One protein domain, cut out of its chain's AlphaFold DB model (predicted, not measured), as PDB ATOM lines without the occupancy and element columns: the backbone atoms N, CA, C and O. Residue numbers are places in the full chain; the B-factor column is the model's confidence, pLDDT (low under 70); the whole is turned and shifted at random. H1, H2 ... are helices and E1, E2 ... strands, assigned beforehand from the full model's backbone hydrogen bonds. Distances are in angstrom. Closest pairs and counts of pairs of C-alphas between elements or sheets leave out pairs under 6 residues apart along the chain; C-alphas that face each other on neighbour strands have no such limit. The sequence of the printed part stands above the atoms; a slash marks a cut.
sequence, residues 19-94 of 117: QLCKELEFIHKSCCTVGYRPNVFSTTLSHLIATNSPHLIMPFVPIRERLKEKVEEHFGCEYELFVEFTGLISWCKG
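Overview. This is residues 19 to 94 of the 117 residues of an uncharacterized protein of Dorcoceras hygrometricum (UniProt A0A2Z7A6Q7). A small ribbon of two antiparallel strands, E1 and E2, has helix H1 packed over it by residues 24 to 31, while the short helix H2 follows directly on the end of E1. The longest helix, H3, leads away from this part as an arm, and residues 76 to 86 bring the backbone back from its far end to E2. The printed part has 76 residues, with three named helices and two named strands in the order H1, E1, H2, H3, E2. The class is mixed, helices and strands. The whole is only just loose, close to compact, with a radius of gyration of the C-alphas of 14.1 A, and it spans 37 by 30 by 23 A.

Arrangement. H1, residues 19 to 31, comes closest to E1, residues 40 to 44, at the C-alphas of His 28 and Thr 43, 5.8 A apart. Its closest C-alphas to E2, residues 87 to 91, are those of His 28 and Leu 88, 6.2 A apart. E1 and E2 are antiparallel neighbours, with 171 degrees between their directions. C-alphas 42 and 89 face each other at 4.6 A; N 43 and O 88, at 2.8 A, and N 88 and O 43, at 2.9 A, are within hydrogen-bond range. Residues 33 to 34 make a short antiparallel pairing with residues 41 to 42 of E1. H2, residues 45 to 50, is close to H1 but not clearly touching, the closest C-alphas being those of Cys 31 and Leu 48 at 6.9 A. Their lines stand at a steep tilt of 54 degrees, and they run the same way. The closest C-alphas of H2 and E2 are those of Leu 45 and Gly 87, 6.2 A apart. H3, residues 60 to 75, is apart from E1 and from H2. It is also apart from H1, but only just, the closest C-alphas being 8.5 A apart. In H1, H2 and H3 every O i to N i+4 pair is within hydrogen-bond range.

Along the chain. H1 begins at C-alpha 19, at (-10.992, 14.635, -28.152), and is 18.5 A long from first to last C-alpha. E1 measures 12.9 A and H2 8.7 A. H3 measures 22.3 A, from C-alpha 60 at (-4.963, 7.010, -18.572) to C-alpha 75 at (-22.303, -1.777, -7.578). E2 measures 13.2 A and ends at C-alpha 91, at (-9.518, -5.771, -33.155).

Size, cuts and confidence. The two C-alphas farthest apart are those of Glu 78 and Gly 94, 39.4 A. The printed part has no cut. The link from H3 to E2, 11 residues, is long; that from E1 to H2 is tight, and those from H1 to E1 and from H2 to H3 are short. The mean pLDDT of the printed part is 94.1, and no printed residue is under 70.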
ATOM      1  N   GLN A  19     -12.396  14.227 -28.139       97.75
ATOM      2  CA  GLN A  19     -10.992  14.635 -28.152       97.75
ATOM      3  C   GLN A  19     -10.105  13.628 -27.416       97.75
ATOM      4  O   GLN A  19      -9.061  13.241 -27.934       97.75
ATOM      5  N   LEU A  20     -10.556  13.153 -26.255       97.31
ATOM      6  CA  LEU A  20      -9.830  12.162 -25.472       97.31
ATOM      7  C   LEU A  20      -9.786  10.806 -26.188       97.31
ATOM      8  O   LEU A  20      -8.749  10.154 -26.206       97.31
ATOM      9  N   CYS A  21     -10.870  10.407 -26.861       97.75
ATOM     10  CA  CYS A  21     -10.861   9.215 -27.714       97.75
ATOM     11  C   CYS A  21      -9.811   9.310 -28.832       97.75
ATOM     12  O   CYS A  21      -9.094   8.341 -29.067       97.75
ATOM     13  N   LYS A  22      -9.686  10.470 -29.494       98.12
ATOM     14  CA  LYS A  22      -8.671  10.696 -30.541       98.12
ATOM     15  C   LYS A  22      -7.246  10.644 -29.991       98.12
ATOM     16  O   LYS A  22      -6.357  10.115 -30.651       98.12
ATOM     17  N   GLU A  23      -7.030  11.178 -28.794       97.50
ATOM     18  CA  GLU A  23      -5.733  11.119 -28.118       97.50
ATOM     19  C   GLU A  23      -5.339   9.674 -27.779       97.50
ATOM     20  O   GLU A  23      -4.236   9.240 -28.108       97.50
ATOM     21  N   LEU A  24      -6.264   8.888 -27.217       97.88
ATOM     22  CA  LEU A  24      -6.038   7.464 -26.957       97.88
ATOM     23  C   LEU A  24      -5.795   6.677 -28.252       97.88
ATOM     24  O   LEU A  24      -4.906   5.831 -28.298       97.88
ATOM     25  N   GLU A  25      -6.540   6.966 -29.320       97.75
ATOM     26  CA  GLU A  25      -6.327   6.347 -30.631       97.75
ATOM     27  C   GLU A  25      -4.921   6.641 -31.176       97.75
ATOM     28  O   GLU A  25      -4.246   5.731 -31.662       97.75
ATOM     29  N   PHE A  26      -4.458   7.890 -31.063       97.31
ATOM     30  CA  PHE A  26      -3.104   8.283 -31.455       97.31
ATOM     31  C   PHE A  26      -2.041   7.520 -30.655       97.31
ATOM     32  O   PHE A  26      -1.127   6.943 -31.249       97.31
ATOM     33  N   ILE A  27      -2.185   7.463 -29.328       97.62
ATOM     34  CA  ILE A  27      -1.273   6.721 -28.449       97.62
ATOM     35  C   ILE A  27      -1.244   5.239 -28.842       97.62
ATOM     36  O   ILE A  27      -0.169   4.662 -28.999       97.62
ATOM     37  N   HIS A  28      -2.411   4.628 -29.061       97.50
ATOM     38  CA  HIS A  28      -2.498   3.225 -29.453       97.50
ATOM     39  C   HIS A  28      -1.782   2.963 -30.776       97.50
ATOM     40  O   HIS A  28      -0.910   2.105 -30.840       97.50
ATOM     41  N   LYS A  29      -2.089   3.730 -31.826       95.69
ATOM     42  CA  LYS A  29      -1.459   3.551 -33.143       95.69
ATOM     43  C   LYS A  29       0.056   3.738 -33.105       95.69
ATOM     44  O   LYS A  29       0.757   3.082 -33.865       95.69
ATOM     45  N   SER A  30       0.547   4.604 -32.222       95.31
ATOM     46  CA  SER A  30       1.976   4.909 -32.103       95.31
ATOM     47  C   SER A  30       2.747   3.868 -31.289       95.31
ATOM     48  O   SER A  30       3.933   3.665 -31.528       95.31
ATOM     49  N   CYS A  31       2.095   3.219 -30.319       95.88
ATOM     50  CA  CYS A  31       2.772   2.394 -29.313       95.88
ATOM     51  C   CYS A  31       2.236   0.962 -29.209       95.88
ATOM     52  O   CYS A  31       2.597   0.240 -28.279       95.88
ATOM     53  N   CYS A  32       1.317   0.547 -30.082       94.81
ATOM     54  CA  CYS A  32       0.780  -0.806 -30.040       94.81
ATOM     55  C   CYS A  32       1.806  -1.854 -30.453       94.81
ATOM     56  O   CYS A  32       2.688  -1.637 -31.282       94.81
ATOM     57  N   THR A  33       1.637  -3.028 -29.865       93.12
ATOM     58  CA  THR A  33       2.367  -4.240 -30.203       93.12
ATOM     59  C   THR A  33       1.376  -5.315 -30.625       93.12
ATOM     60  O   THR A  33       0.179  -5.240 -30.318       93.12
ATOM     61  N   VAL A  34       1.862  -6.309 -31.369       89.38
ATOM     62  CA  VAL A  34       1.060  -7.484 -31.723       89.38
ATOM     63  C   VAL A  34       0.666  -8.193 -30.427       89.38
ATOM     64  O   VAL A  34       1.525  -8.570 -29.632       89.38
ATOM     65  N   GLY A  35      -0.640  -8.322 -30.199       80.62
ATOM     66  CA  GLY A  35      -1.194  -8.987 -29.029       80.62
ATOM     67  C   GLY A  35      -1.108 -10.511 -29.135       80.62
ATOM     68  O   GLY A  35      -0.714 -11.072 -30.154       80.62
ATOM     69  N   TYR A  36      -1.543 -11.204 -28.082       82.44
ATOM     70  CA  TYR A  36      -1.499 -12.672 -28.029       82.44
ATOM     71  C   TYR A  36      -2.464 -13.365 -29.011       82.44
ATOM     72  O   TYR A  36      -2.352 -14.570 -29.238       82.44
ATOM     73  N   ARG A  37      -3.432 -12.630 -29.579       88.81
ATOM     74  CA  ARG A  37      -4.372 -13.144 -30.584       88.81
ATOM     75  C   ARG A  37      -4.010 -12.633 -31.978       88.81
ATOM     76  O   ARG A  37      -3.676 -11.456 -32.117       88.81
ATOM     77  N   PRO A  38      -4.170 -13.465 -33.024       91.81
ATOM     78  CA  PRO A  38      -4.024 -13.012 -34.402       91.81
ATOM     79  C   PRO A  38      -4.909 -11.796 -34.690       91.81
ATOM     80  O   PRO A  38      -6.082 -11.773 -34.310       91.81
ATOM     81  N   ASN A  39      -4.354 -10.808 -35.393       94.69
ATOM     82  CA  ASN A  39      -5.038  -9.569 -35.782       94.69
ATOM     83  C   ASN A  39      -5.526  -8.697 -34.605       94.69
ATOM     84  O   ASN A  39      -6.371  -7.824 -34.803       94.69
ATOM     85  N   VAL A  40      -5.007  -8.910 -33.392       96.31
ATOM     86  CA  VAL A  40      -5.260  -8.047 -32.231       96.31
ATOM     87  C   VAL A  40      -3.986  -7.294 -31.886       96.31
ATOM     88  O   VAL A  40      -2.915  -7.892 -31.799       96.31
ATOM     89  N   PHE A  41      -4.109  -5.993 -31.648       96.56
ATOM     90  CA  PHE A  41      -3.012  -5.162 -31.163       96.56
ATOM     91  C   PHE A  41      -3.329  -4.639 -29.771       96.56
ATOM     92  O   PHE A  41      -4.484  -4.351 -29.448       96.56
ATOM     93  N   SER A  42      -2.296  -4.495 -28.947       96.12
ATOM     94  CA  SER A  42      -2.434  -4.012 -27.577       96.12
ATOM     95  C   SER A  42      -1.409  -2.941 -27.240       96.12
ATOM     96  O   SER A  42      -0.254  -3.031 -27.640       96.12
ATOM     97  N   THR A  43      -1.820  -1.956 -26.450       96.50
ATOM     98  CA  THR A  43      -0.931  -0.994 -25.796       96.50
ATOM     99  C   THR A  43      -1.234  -1.024 -24.308       96.50
ATOM    100  O   THR A  43      -2.270  -0.525 -23.876       96.50
ATOM    101  N   THR A  44      -0.356  -1.641 -23.523       93.94
ATOM    102  CA  THR A  44      -0.476  -1.678 -22.052       93.94
ATOM    103  C   THR A  44       0.276  -0.506 -21.426       93.94
ATOM    104  O   THR A  44       1.149   0.081 -22.067       93.94
ATOM    105  N   LEU A  45       0.009  -0.197 -20.152       93.50
ATOM    106  CA  LEU A  45       0.794   0.815 -19.432       93.50
ATOM    107  C   LEU A  45       2.300   0.509 -19.434       93.50
ATOM    108  O   LEU A  45       3.096   1.429 -19.580       93.50
ATOM    109  N   SER A  46       2.707  -0.762 -19.356       91.50
ATOM    110  CA  SER A  46       4.124  -1.153 -19.432       91.50
ATOM    111  C   SER A  46       4.769  -0.766 -20.765       91.50
ATOM    112  O   SER A  46       5.895  -0.276 -20.771       91.50
ATOM    113  N   HIS A  47       4.047  -0.919 -21.883       92.69
ATOM    114  CA  HIS A  47       4.530  -0.464 -23.190       92.69
ATOM    115  C   HIS A  47       4.738   1.053 -23.202       92.69
ATOM    116  O   HIS A  47       5.743   1.528 -23.715       92.69
ATOM    117  N   LEU A  48       3.822   1.809 -22.592       94.94
ATOM    118  CA  LEU A  48       3.918   3.267 -22.521       94.94
ATOM    119  C   LEU A  48       5.062   3.727 -21.611       94.94
ATOM    120  O   LEU A  48       5.798   4.636 -21.981       94.94
ATOM    121  N   ILE A  49       5.273   3.063 -20.472       93.81
ATOM    122  CA  ILE A  49       6.408   3.325 -19.571       93.81
ATOM    123  C   ILE A  49       7.734   3.125 -20.311       93.81
ATOM    124  O   ILE A  49       8.627   3.964 -20.211       93.81
ATOM    125  N   ALA A  50       7.838   2.068 -21.119       93.94
ATOM    126  CA  ALA A  50       9.042   1.772 -21.891       93.94
ATOM    127  C   ALA A  50       9.390   2.846 -22.939       93.94
ATOM    128  O   ALA A  50      10.542   2.932 -23.355       93.94
ATOM    129  N   THR A  51       8.440   3.699 -23.340       94.31
ATOM    130  CA  THR A  51       8.716   4.818 -24.261       94.31
ATOM    131  C   THR A  51       9.437   5.993 -23.597       94.31
ATOM    132  O   THR A  51       9.815   6.941 -24.286       94.31
ATOM    133  N   ASN A  52       9.577   5.982 -22.263       94.50
ATOM    134  CA  ASN A  52      10.103   7.094 -21.467       94.50
ATOM    135  C   ASN A  52       9.414   8.444 -21.769       94.50
ATOM    136  O   ASN A  52      10.016   9.510 -21.665       94.50
ATOM    137  N   SER A  53       8.140   8.395 -22.176       95.31
ATOM    138  CA  SER A  53       7.346   9.562 -22.563       95.31
ATOM    139  C   SER A  53       6.121   9.671 -21.654       95.31
ATOM    140  O   SER A  53       5.059   9.130 -21.978       95.31
ATOM    141  N   PRO A  54       6.223  10.369 -20.506       92.75
ATOM    142  CA  PRO A  54       5.152  10.412 -19.508       92.75
ATOM    143  C   PRO A  54       3.841  10.979 -20.067       92.75
ATOM    144  O   PRO A  54       2.762  10.544 -19.667       92.75
ATOM    145  N   HIS A  55       3.915  11.875 -21.055       94.38
ATOM    146  CA  HIS A  55       2.750  12.434 -21.746       94.38
ATOM    147  C   HIS A  55       1.835  11.374 -22.374       94.38
ATOM    148  O   HIS A  55       0.635  11.598 -22.453       94.38
ATOM    149  N   LEU A  56       2.368  10.212 -22.768       95.56
ATOM    150  CA  LEU A  56       1.559   9.130 -23.337       95.56
ATOM    151  C   LEU A  56       0.787   8.347 -22.263       95.56
ATOM    152  O   LEU A  56      -0.183   7.666 -22.576       95.56
ATOM    153  N   ILE A  57       1.196   8.446 -20.995       95.19
ATOM    154  CA  ILE A  57       0.557   7.773 -19.853       95.19
ATOM    155  C   ILE A  57      -0.486   8.682 -19.199       95.19
ATOM    156  O   ILE A  57      -1.516   8.198 -18.728       95.19
ATOM    157  N   MET A  58      -0.235   9.994 -19.176       93.94
ATOM    158  CA  MET A  58      -1.059  10.976 -18.466       93.94
ATOM    159  C   MET A  58      -2.568  10.866 -18.732       93.94
ATOM    160  O   MET A  58      -3.315  10.960 -17.758       93.94
ATOM    161  N   PRO A  59      -3.055  10.600 -19.963       95.50
ATOM    162  CA  PRO A  59      -4.492  10.468 -20.208       95.50
ATOM    163  C   PRO A  59      -5.145   9.303 -19.453       95.50
ATOM    164  O   PRO A  59      -6.317   9.378 -19.095       95.50
ATOM    165  N   PHE A  60      -4.407   8.228 -19.168       95.62
ATOM    166  CA  PHE A  60      -4.963   7.010 -18.572       95.62
ATOM    167  C   PHE A  60      -5.294   7.154 -17.089       95.62
ATOM    168  O   PHE A  60      -6.244   6.526 -16.620       95.62
ATOM    169  N   VAL A  61      -4.525   7.960 -16.351       92.12
ATOM    170  CA  VAL A  61      -4.680   8.125 -14.899       92.12
ATOM    171  C   VAL A  61      -6.059   8.694 -14.532       92.12
ATOM    172  O   VAL A  61      -6.811   8.002 -13.854       92.12
ATOM    173  N   PRO A  62      -6.488   9.877 -15.012       94.94
ATOM    174  CA  PRO A  62      -7.806  10.404 -14.657       94.94
ATOM    175  C   PRO A  62      -8.955   9.557 -15.223       94.94
ATOM    176  O   PRO A  62     -10.027   9.493 -14.624       94.94
ATOM    177  N   ILE A  63      -8.752   8.881 -16.362       96.88
ATOM    178  CA  ILE A  63      -9.774   8.010 -16.958       96.88
ATOM    179  C   ILE A  63     -10.052   6.803 -16.066       96.88
ATOM    180  O   ILE A  63     -11.219   6.503 -15.810       96.88
ATOM    181  N   ARG A  64      -9.001   6.100 -15.624       95.50
ATOM    182  CA  ARG A  64      -9.162   4.865 -14.851       95.50
ATOM    183  C   ARG A  64      -9.739   5.140 -13.462       95.50
ATOM    184  O   ARG A  64     -10.597   4.378 -13.038       95.50
ATOM    185  N   GLU A  65      -9.333   6.229 -12.799       95.00
ATOM    186  CA  GLU A  65      -9.853   6.570 -11.466       95.00
ATOM    187  C   GLU A  65     -11.340   6.929 -11.555       95.00
ATOM    188  O   GLU A  65     -12.166   6.330 -10.873       95.00
ATOM    189  N   ARG A  66     -11.722   7.785 -12.512       96.62
ATOM    190  CA  ARG A  66     -13.133   8.138 -12.723       96.62
ATOM    191  C   ARG A  66     -13.990   6.939 -13.142       96.62
ATOM    192  O   ARG A  66     -15.184   6.902 -12.857       96.62
ATOM    193  N   LEU A  67     -13.420   5.981 -13.877       96.56
ATOM    194  CA  LEU A  67     -14.128   4.752 -14.240       96.56
ATOM    195  C   LEU A  67     -14.329   3.871 -13.008       96.56
ATOM    196  O   LEU A  67     -15.442   3.403 -12.796       96.56
ATOM    197  N   LYS A  68     -13.281   3.692 -12.197       96.12
ATOM    198  CA  LYS A  68     -13.340   2.952 -10.937       96.12
ATOM    199  C   LYS A  68     -14.437   3.517 -10.032       96.12
ATOM    200  O   LYS A  68     -15.331   2.764  -9.670       96.12
ATOM    201  N   GLU A  69     -14.440   4.826  -9.779       96.00
ATOM    202  CA  GLU A  69     -15.466   5.499  -8.963       96.00
ATOM    203  C   GLU A  69     -16.892   5.210  -9.465       96.00
ATOM    204  O   GLU A  69     -17.785   4.911  -8.679       96.00
ATOM    205  N   LYS A  70     -17.116   5.241 -10.788       95.44
ATOM    206  CA  LYS A  70     -18.437   4.955 -11.374       95.44
ATOM    207  C   LYS A  70     -18.857   3.494 -11.252       95.44
ATOM    208  O   LYS A  70     -20.053   3.218 -11.174       95.44
ATOM    209  N   VAL A  71     -17.903   2.566 -11.280       93.81
ATOM    210  CA  VAL A  71     -18.177   1.144 -11.046       93.81
ATOM    211  C   VAL A  71     -18.504   0.925  -9.569       93.81
ATOM    212  O   VAL A  71     -19.525   0.311  -9.273       93.81
ATOM    213  N   GLU A  72     -17.704   1.484  -8.662       94.88
ATOM    214  CA  GLU A  72     -17.931   1.411  -7.216       94.88
ATOM    215  C   GLU A  72     -19.313   1.959  -6.824       94.88
ATOM    216  O   GLU A  72     -20.074   1.256  -6.165       94.88
ATOM    217  N   GLU A  73     -19.686   3.143  -7.324       93.94
ATOM    218  CA  GLU A  73     -20.997   3.774  -7.094       93.94
ATOM    219  C   GLU A  73     -22.166   2.907  -7.600       93.94
ATOM    220  O   GLU A  73     -23.187   2.760  -6.930       93.94
ATOM    221  N   HIS A  74     -22.044   2.306  -8.792       93.00
ATOM    222  CA  HIS A  74     -23.126   1.499  -9.376       93.00
ATOM    223  C   HIS A  74     -23.331   0.172  -8.644       93.00
ATOM    224  O   HIS A  74     -24.465  -0.287  -8.479       93.00
ATOM    225  N   PHE A  75     -22.239  -0.475  -8.234       91.44
ATOM    226  CA  PHE A  75     -22.303  -1.777  -7.578       91.44
ATOM    227  C   PHE A  75     -22.416  -1.678  -6.050       91.44
ATOM    228  O   PHE A  75     -22.862  -2.654  -5.437       91.44
ATOM    229  N   GLY A  76     -22.162  -0.506  -5.459       92.75
ATOM    230  CA  GLY A  76     -22.162  -0.272  -4.011       92.75
ATOM    231  C   GLY A  76     -21.014  -1.010  -3.329       92.75
ATOM    232  O   GLY A  76     -21.264  -1.796  -2.417       92.75
ATOM    233  N   CYS A  77     -19.806  -0.852  -3.872       91.50
ATOM    234  CA  CYS A  77     -18.567  -1.481  -3.404       91.50
ATOM    235  C   CYS A  77     -17.437  -0.445  -3.286       91.50
ATOM    236  O   CYS A  77     -16.329  -0.621  -3.796       91.50
ATOM    237  N   GLU A  78     -17.749   0.697  -2.674       93.94
ATOM    238  CA  GLU A  78     -16.824   1.812  -2.510       93.94
ATOM    239  C   GLU A  78     -15.518   1.385  -1.837       93.94
ATOM    240  O   GLU A  78     -15.514   0.765  -0.776       93.94
ATOM    241  N   TYR A  79     -14.396   1.760  -2.456       90.44
ATOM    242  CA  TYR A  79     -13.034   1.428  -2.028       90.44
ATOM    243  C   TYR A  79     -12.656  -0.059  -2.089       90.44
ATOM    244  O   TYR A  79     -11.525  -0.401  -1.736       90.44
ATOM    245  N   GLU A  80     -13.531  -0.937  -2.581       90.50
ATOM    246  CA  GLU A  80     -13.258  -2.375  -2.688       90.50
ATOM    247  C   GLU A  80     -12.569  -2.752  -4.009       90.50
ATOM    248  O   GLU A  80     -12.044  -3.860  -4.140       90.50
ATOM    249  N   LEU A  81     -12.549  -1.859  -5.009       90.25
ATOM    250  CA  LEU A  81     -12.016  -2.183  -6.333       90.25
ATOM    251  C   LEU A  81     -10.544  -1.796  -6.507       90.25
ATOM    252  O   LEU A  81     -10.078  -0.717  -6.127       90.25
ATOM    253  N   PHE A  82      -9.816  -2.659  -7.213       88.50
ATOM    254  CA  PHE A  82      -8.447  -2.422  -7.654       88.50
ATOM    255  C   PHE A  82      -8.348  -2.548  -9.179       88.50
ATOM    256  O   PHE A  82      -8.882  -3.480  -9.779       88.50
ATOM    257  N   VAL A  83      -7.649  -1.607  -9.822       89.56
ATOM    258  CA  VAL A  83      -7.433  -1.639 -11.276       89.56
ATOM    259  C   VAL A  83      -6.280  -2.586 -11.590       89.56
ATOM    260  O   VAL A  83      -5.113  -2.214 -11.492       89.56
ATOM    261  N   GLU A  84      -6.606  -3.812 -11.994       87.44
ATOM    262  CA  GLU A  84      -5.597  -4.834 -12.305       87.44
ATOM    263  C   GLU A  84      -4.858  -4.582 -13.617       87.44
ATOM    264  O   GLU A  84      -3.678  -4.906 -13.754       87.44
ATOM    265  N   PHE A  85      -5.569  -4.043 -14.602       89.56
ATOM    266  CA  PHE A  85      -5.067  -3.875 -15.951       89.56
ATOM    267  C   PHE A  85      -5.672  -2.635 -16.597       89.56
ATOM    268  O   PHE A  85      -6.881  -2.416 -16.565       89.56
ATOM    269  N   THR A  86      -4.809  -1.876 -17.265       94.19
ATOM    270  CA  THR A  86      -5.202  -0.778 -18.138       94.19
ATOM    271  C   THR A  86      -4.454  -0.924 -19.455       94.19
ATOM    272  O   THR A  86      -3.221  -1.002 -19.488       94.19
ATOM    273  N   GLY A  87      -5.197  -0.925 -20.557       95.06
ATOM    274  CA  GLY A  87      -4.620  -0.963 -21.889       95.06
ATOM    275  C   GLY A  87      -5.629  -0.614 -22.971       95.06
ATOM    276  O   GLY A  87      -6.838  -0.648 -22.754       95.06
ATOM    277  N   LEU A  88      -5.108  -0.272 -24.144       96.75
ATOM    278  CA  LEU A  88      -5.880  -0.068 -25.365       96.75
ATOM    279  C   LEU A  88      -5.762  -1.316 -26.229       96.75
ATOM    280  O   LEU A  88      -4.655  -1.813 -26.437       96.75
ATOM    281  N   ILE A  89      -6.893  -1.808 -26.723       95.88
ATOM    282  CA  ILE A  89      -6.971  -3.012 -27.547       95.88
ATOM    283  C   ILE A  89      -7.693  -2.659 -28.842       95.88
ATOM    284  O   ILE A  89      -8.791  -2.103 -28.800       95.88
ATOM    285  N   SER A  90      -7.110  -3.015 -29.986       95.75
ATOM    286  CA  SER A  90      -7.792  -2.945 -31.279       95.75
ATOM    287  C   SER A  90      -7.945  -4.328 -31.897       95.75
ATOM    288  O   SER A  90      -7.056  -5.176 -31.835       95.75
ATOM    289  N   TRP A  91      -9.118  -4.538 -32.491       95.44
ATOM    290  CA  TRP A  91      -9.518  -5.771 -33.155       95.44
ATOM    291  C   TRP A  91      -9.568  -5.501 -34.655       95.44
ATOM    292  O   TRP A  91     -10.475  -4.825 -35.141       95.44
ATOM    293  N   CYS A  92      -8.568  -5.980 -35.390       95.00
ATOM    294  CA  CYS A  92      -8.503  -5.792 -36.834       95.00
ATOM    295  C   CYS A  92      -9.316  -6.862 -37.575       95.00
ATOM    296  O   CYS A  92      -9.843  -7.815 -36.996       95.00
ATOM    297  N   LYS A  93      -9.427  -6.706 -38.899       95.88
ATOM    298  CA  LYS A  93     -10.123  -7.664 -39.763       95.88
ATOM    299  C   LYS A  93      -9.594  -9.086 -39.530       95.88
ATOM    300  O   LYS A  93      -8.396  -9.325 -39.621       95.88
ATOM    301  N   GLY A  94     -10.507 -10.018 -39.262       94.62
ATOM    302  CA  GLY A  94     -10.178 -11.421 -38.992       94.62
ATOM    303  C   GLY A  94      -9.810 -11.727 -37.537       94.62
ATOM    304  O   GLY A  94      -9.541 -12.884 -37.226       94.62
TER     305      GLY A  94